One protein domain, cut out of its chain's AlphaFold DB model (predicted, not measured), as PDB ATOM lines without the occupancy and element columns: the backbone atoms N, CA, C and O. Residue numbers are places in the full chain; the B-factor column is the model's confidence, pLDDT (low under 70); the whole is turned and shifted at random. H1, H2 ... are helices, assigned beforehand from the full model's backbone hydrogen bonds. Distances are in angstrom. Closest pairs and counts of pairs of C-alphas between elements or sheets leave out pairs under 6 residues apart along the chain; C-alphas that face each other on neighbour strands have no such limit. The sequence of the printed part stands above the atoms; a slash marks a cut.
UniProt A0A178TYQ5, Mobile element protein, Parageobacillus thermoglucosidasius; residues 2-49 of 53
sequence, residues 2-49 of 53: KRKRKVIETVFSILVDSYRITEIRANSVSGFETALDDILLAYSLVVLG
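This is residues 2 to 49 of the 53 residues of the protein "Mobile element protein" of Parageobacillus thermoglucosidasius (UniProt A0A178TYQ5). Two helices of similar length, H1 and then H2, stand nearly at right angles, with H1 coming near H2 partway along both, and a linking stretch arches from the end of H1 back to the start of H2. The first turns of H1, residues 2 to 7, stick out free of the rest. The printed part has 48 residues, is all helix with no named strand, and is only just compact, close to loose, with a radius of gyration of the C-alphas of 11.4 A and spans of 29 by 27 by 17 A.

H1, residues 2 to 19, and H2, residues 29 to 47, are close but not clearly touching; their closest C-alphas, those of Val 11 and Leu 40, are 8.0 A apart. Their lines are about perpendicular, at 82 degrees. In H1 and H2 every O i to N i+4 pair is within hydrogen-bond range.

H1 begins at C-alpha 2 (314.070, 281.093, 417.018) and measures 25.2 A. H2 measures 27.0 A and ends at C-alpha 47 (296.975, 291.357, 406.978).

The C-alphas of Asn 27 and Gly 49, the two farthest apart, are 31.9 A from each other. The printed part has no cut, and the link from H1 to H2, 9 residues, is short. Mean pLDDT of the printed part is 83.4; residue 4 is under 70.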
ATOM      1  N   LYS A   2     314.276 279.684 416.591       73.00
ATOM      2  CA  LYS A   2     314.070 281.093 417.018       73.00
ATOM      3  C   LYS A   2     313.093 281.906 416.148       73.00
ATOM      4  O   LYS A   2     312.272 282.631 416.689       73.00
ATOM      5  N   ARG A   3     313.146 281.764 414.815       75.75
ATOM      6  CA  ARG A   3     312.271 282.518 413.892       75.75
ATOM      7  C   ARG A   3     310.792 282.140 414.030       75.75
ATOM      8  O   ARG A   3     309.960 283.028 414.115       75.75
ATOM      9  N   LYS A   4     310.479 280.837 414.112       69.81
ATOM     10  CA  LYS A   4     309.106 280.338 414.326       69.81
ATOM     11  C   LYS A   4     308.530 280.841 415.654       69.81
ATOM     12  O   LYS A   4     307.414 281.332 415.668       69.81
ATOM     13  N   ARG A   5     309.323 280.797 416.734       74.88
ATOM     14  CA  ARG A   5     308.922 281.342 418.042       74.88
ATOM     15  C   ARG A   5     308.589 282.834 417.962       74.88
ATOM     16  O   ARG A   5     307.524 283.225 418.406       74.88
ATOM     17  N   LYS A   6     309.457 283.632 417.331       79.56
ATOM     18  CA  LYS A   6     309.256 285.081 417.203       79.56
ATOM     19  C   LYS A   6     307.977 285.433 416.437       79.56
ATOM     20  O   LYS A   6     307.287 286.365 416.814       79.56
ATOM     21  N   VAL A   7     307.645 284.673 415.390       73.94
ATOM     22  CA  VAL A   7     306.386 284.856 414.644       73.94
ATOM     23  C   VAL A   7     305.177 284.569 415.534       73.94
ATOM     24  O   VAL A   7     304.252 285.370 415.561       73.94
ATOM     25  N   ILE A   8     305.210 283.472 416.296       73.94
ATOM     26  CA  ILE A   8     304.124 283.114 417.220       73.94
ATOM     27  C   ILE A   8     303.950 284.190 418.301       73.94
ATOM     28  O   ILE A   8     302.830 284.623 418.549       73.94
ATOM     29  N   GLU A   9     305.047 284.663 418.899       80.69
ATOM     30  CA  GLU A   9     305.029 285.739 419.901       80.69
ATOM     31  C   GLU A   9     304.440 287.040 419.334       80.69
ATOM     32  O   GLU A   9     303.617 287.675 419.988       80.69
ATOM     33  N   THR A  10     304.808 287.420 418.105       83.56
ATOM     34  CA  THR A  10     304.247 288.603 417.436       83.56
ATOM     35  C   THR A  10     302.746 288.468 417.199       83.56
ATOM     36  O   THR A  10     302.010 289.394 417.525       83.56
ATOM     37  N   VAL A  11     302.282 287.330 416.673       76.19
ATOM     38  CA  VAL A  11     300.848 287.104 416.431       76.19
ATOM     39  C   VAL A  11     300.068 287.185 417.743       76.19
ATOM     40  O   VAL A  11     299.098 287.931 417.824       76.19
ATOM     41  N   PHE A  12     300.535 286.511 418.799       77.50
ATOM     42  CA  PHE A  12     299.897 286.590 420.116       77.50
ATOM     43  C   PHE A  12     299.868 288.014 420.672       77.50
ATOM     44  O   PHE A  12     298.841 288.443 421.192       77.50
ATOM     45  N   SER A  13     300.962 288.767 420.535       83.12
ATOM     46  CA  SER A  13     301.012 290.153 421.000       83.12
ATOM     47  C   SER A  13     299.978 291.032 420.296       83.12
ATOM     48  O   SER A  13     299.373 291.871 420.949       83.12
ATOM     49  N   ILE A  14     299.740 290.832 418.996       81.31
ATOM     50  CA  ILE A  14     298.746 291.608 418.239       81.31
ATOM     51  C   ILE A  14     297.322 291.230 418.655       81.31
ATOM     52  O   ILE A  14     296.482 292.105 418.849       81.31
ATOM     53  N   LEU A  15     297.047 289.938 418.850       81.00
ATOM     54  CA  LEU A  15     295.740 289.470 419.325       81.00
ATOM     55  C   LEU A  15     295.391 290.044 420.706       81.00
ATOM     56  O   LEU A  15     294.251 290.445 420.946       81.00
ATOM     57  N   VAL A  16     296.380 290.134 421.595       82.50
ATOM     58  CA  VAL A  16     296.209 290.726 422.926       82.50
ATOM     59  C   VAL A  16     296.061 292.247 422.849       82.50
ATOM     60  O   VAL A  16     295.159 292.794 423.477       82.50
ATOM     61  N   ASP A  17     296.918 292.933 422.094       84.00
ATOM     62  CA  ASP A  17     296.998 294.399 422.109       84.00
ATOM     63  C   ASP A  17     295.892 295.056 421.266       84.00
ATOM     64  O   ASP A  17     295.192 295.953 421.732       84.00
ATOM     65  N   SER A  18     295.667 294.554 420.049       79.00
ATOM     66  CA  SER A  18     294.705 295.131 419.100       79.00
ATOM     67  C   SER A  18     293.283 294.599 419.277       79.00
ATOM     68  O   SER A  18     292.328 295.340 419.068       79.00
ATOM     69  N   TYR A  19     293.128 293.334 419.687       76.81
ATOM     70  CA  TYR A  19     291.813 292.677 419.777       76.81
ATOM     71  C   TYR A  19     291.393 292.322 421.208       76.81
ATOM     72  O   TYR A  19     290.275 291.854 421.418       76.81
ATOM     73  N   ARG A  20     292.258 292.554 422.210       83.19
ATOM     74  CA  ARG A  20     292.012 292.236 423.631       83.19
ATOM     75  C   ARG A  20     291.624 290.774 423.875       83.19
ATOM     76  O   ARG A  20     290.964 290.465 424.868       83.19
ATOM     77  N   ILE A  21     292.057 289.866 423.001       83.94
ATOM     78  CA  ILE A  21     291.838 288.430 423.168       83.94
ATOM     79  C   ILE A  21     292.847 287.934 424.203       83.94
ATOM     80  O   ILE A  21     293.997 287.637 423.887       83.94
ATOM     81  N   THR A  22     292.426 287.888 425.465       82.31
ATOM     82  CA  THR A  22     293.266 287.443 426.590       82.31
ATOM     83  C   THR A  22     292.990 286.001 427.011       82.31
ATOM     84  O   THR A  22     293.770 285.427 427.765       82.31
ATOM     85  N   GLU A  23     291.893 285.407 426.537       84.94
ATOM     86  CA  GLU A  23     291.543 284.010 426.790       84.94
ATOM     87  C   GLU A  23     290.794 283.396 425.601       84.94
ATOM     88  O   GLU A  23     290.066 284.085 424.886       84.94
ATOM     89  N   ILE A  24     290.936 282.081 425.428       85.94
ATOM     90  CA  ILE A  24     290.115 281.273 424.521       85.94
ATOM     91  C   ILE A  24     289.382 280.253 425.389       85.94
ATOM     92  O   ILE A  24     290.000 279.354 425.962       85.94
ATOM     93  N   ARG A  25     288.058 280.390 425.505       87.94
ATOM     94  CA  ARG A  25     287.221 279.450 426.265       87.94
ATOM     95  C   ARG A  25     286.806 278.280 425.383       87.94
ATOM     96  O   ARG A  25     285.728 278.291 424.795       87.94
ATOM     97  N   ALA A  26     287.660 277.267 425.305       90.62
ATOM     98  CA  ALA A  26     287.342 276.008 424.644       90.62
ATOM     99  C   ALA A  26     287.040 274.906 425.669       90.62
ATOM    100  O   ALA A  26     287.751 274.748 426.658       90.62
ATOM    101  N   ASN A  27     286.003 274.107 425.404       92.88
ATOM    102  CA  ASN A  27     285.593 272.994 426.273       92.88
ATOM    103  C   ASN A  27     286.384 271.696 426.011       92.88
ATOM    104  O   ASN A  27     286.159 270.686 426.673       92.88
ATOM    105  N   SER A  28     287.279 271.696 425.021       93.69
ATOM    106  CA  SER A  28     288.124 270.560 424.655       93.69
ATOM    107  C   SER A  28     289.422 271.037 423.999       93.69
ATOM    108  O   SER A  28     289.494 272.157 423.494       93.69
ATOM    109  N   VAL A  29     290.437 270.165 423.970       86.62
ATOM    110  CA  VAL A  29     291.713 270.439 423.283       86.62
ATOM    111  C   VAL A  29     291.483 270.691 421.792       86.62
ATOM    112  O   VAL A  29     291.956 271.690 421.268       86.62
ATOM    113  N   SER A  30     290.676 269.855 421.134       91.12
ATOM    114  CA  SER A  30     290.340 270.045 419.718       91.12
ATOM    115  C   SER A  30     289.617 271.372 419.470       91.12
ATOM    116  O   SER A  30     289.936 272.056 418.505       91.12
ATOM    117  N   GLY A  31     288.703 271.789 420.355       91.50
ATOM    118  CA  GLY A  31     288.037 273.088 420.229       91.50
ATOM    119  C   GLY A  31     288.995 274.269 420.400       91.50
ATOM    120  O   GLY A  31     288.826 275.298 419.752       91.50
ATOM    121  N   PHE A  32     290.019 274.120 421.245       86.19
ATOM    122  CA  PHE A  32     291.067 275.125 421.409       86.19
ATOM    123  C   PHE A  32     291.945 275.225 420.157       86.19
ATOM    124  O   PHE A  32     292.232 276.327 419.696       86.19
ATOM    125  N   GLU A  33     292.340 274.084 419.588       85.81
ATOM    126  CA  GLU A  33     293.130 274.023 418.355       85.81
ATOM    127  C   GLU A  33     292.379 274.632 417.168       85.81
ATOM    128  O   GLU A  33     292.949 275.463 416.463       85.81
ATOM    129  N   THR A  34     291.094 274.302 416.991       90.12
ATOM    130  CA  THR A  34     290.242 274.917 415.959       90.12
ATOM    131  C   THR A  34     290.146 276.430 416.139       90.12
ATOM    132  O   THR A  34     290.373 277.167 415.187       90.12
ATOM    133  N   ALA A  35     289.895 276.911 417.363       88.12
ATOM    134  CA  ALA A  35     289.814 278.347 417.624       88.12
ATOM    135  C   ALA A  35     291.130 279.079 417.305       88.12
ATOM    136  O   ALA A  35     291.105 280.197 416.796       88.12
ATOM    137  N   LEU A  36     292.283 278.462 417.580       85.38
ATOM    138  CA  LEU A  36     293.579 279.028 417.204       85.38
ATOM    139  C   LEU A  36     293.775 279.093 415.687       85.38
ATOM    140  O   LEU A  36     294.298 280.098 415.201       85.38
ATOM    141  N   ASP A  37     293.382 278.047 414.958       87.56
ATOM    142  CA  ASP A  37     293.494 278.008 413.496       87.56
ATOM    143  C   ASP A  37     292.607 279.084 412.850       87.56
ATOM    144  O   ASP A  37     293.090 279.873 412.037       87.56
ATOM    145  N   ASP A  38     291.362 279.218 413.318       88.00
ATOM    146  CA  ASP A  38     290.411 280.237 412.855       88.00
ATOM    147  C   ASP A  38     290.912 281.665 413.122       88.00
ATOM    148  O   ASP A  38     290.850 282.529 412.244       88.00
ATOM    149  N   ILE A  39     291.454 281.927 414.319       85.50
ATOM    150  CA  ILE A  39     292.031 283.234 414.667       85.50
ATOM    151  C   ILE A  39     293.234 283.548 413.772       85.50
ATOM    152  O   ILE A  39     293.366 284.671 413.273       85.50
ATOM    153  N   LEU A  40     294.121 282.571 413.557       83.06
ATOM    154  CA  LEU A  40     295.293 282.747 412.705       83.06
ATOM    155  C   LEU A  40     294.892 282.995 411.246       83.06
ATOM    156  O   LEU A  40     295.494 283.848 410.583       83.06
ATOM    157  N   LEU A  41     293.877 282.282 410.756       87.31
ATOM    158  CA  LEU A  41     293.308 282.470 409.427       87.31
ATOM    159  C   LEU A  41     292.727 283.877 409.280       87.31
ATOM    160  O   LEU A  41     293.130 284.597 408.368       87.31
ATOM    161  N   ALA A  42     291.848 284.298 410.193       83.88
ATOM    162  CA  ALA A  42     291.235 285.625 410.166       83.88
ATOM    163  C   ALA A  42     292.297 286.735 410.182       83.88
ATOM    164  O   ALA A  42     292.291 287.610 409.317       83.88
ATOM    165  N   TYR A  43     293.276 286.648 411.090       82.75
ATOM    166  CA  TYR A  43     294.400 287.585 411.133       82.75
ATOM    167  C   TYR A  43     295.180 287.617 409.809       82.75
ATOM    168  O   TYR A  43     295.521 288.690 409.310       82.75
ATOM    169  N   SER A  44     295.439 286.451 409.210       83.94
ATOM    170  CA  SER A  44     296.161 286.363 407.938       83.94
ATOM    171  C   SER A  44     295.383 287.009 406.794       83.94
ATOM    172  O   SER A  44     295.974 287.731 405.996       83.94
ATOM    173  N   LEU A  45     294.067 286.797 406.726       86.69
ATOM    174  CA  LEU A  45     293.205 287.402 405.706       86.69
ATOM    175  C   LEU A  45     293.201 288.931 405.799       86.69
ATOM    176  O   LEU A  45     293.325 289.601 404.774       86.69
ATOM    177  N   VAL A  46     293.129 289.467 407.016       81.62
ATOM    178  CA  VAL A  46     293.158 290.913 407.280       81.62
ATOM    179  C   VAL A  46     294.511 291.511 406.898       81.62
ATOM    180  O   VAL A  46     294.573 292.497 406.168       81.62
ATOM    181  N   VAL A  47     295.617 290.888 407.316       82.25
ATOM    182  CA  VAL A  47     296.975 291.357 406.978       82.25
ATOM    183  C   VAL A  47     297.253 291.286 405.476       82.25
ATOM    184  O   VAL A  47     297.967 292.133 404.942       82.25
ATOM    185  N   LEU A  48     296.695 290.291 404.785       86.38
ATOM    186  CA  LEU A  48     296.803 290.164 403.331       86.38
ATOM    187  C   LEU A  48     295.848 291.101 402.572       86.38
ATOM    188  O   LEU A  48     295.894 291.123 401.343       86.38
ATOM    189  N   GLY A  49     294.998 291.865 403.269       86.50
ATOM    190  CA  GLY A  49     294.017 292.763 402.654       86.50
ATOM    191  C   GLY A  49     292.921 292.029 401.880       86.50
ATOM    192  O   GLY A  49     292.331 292.593 400.963       86.50
TER     193      GLY A  49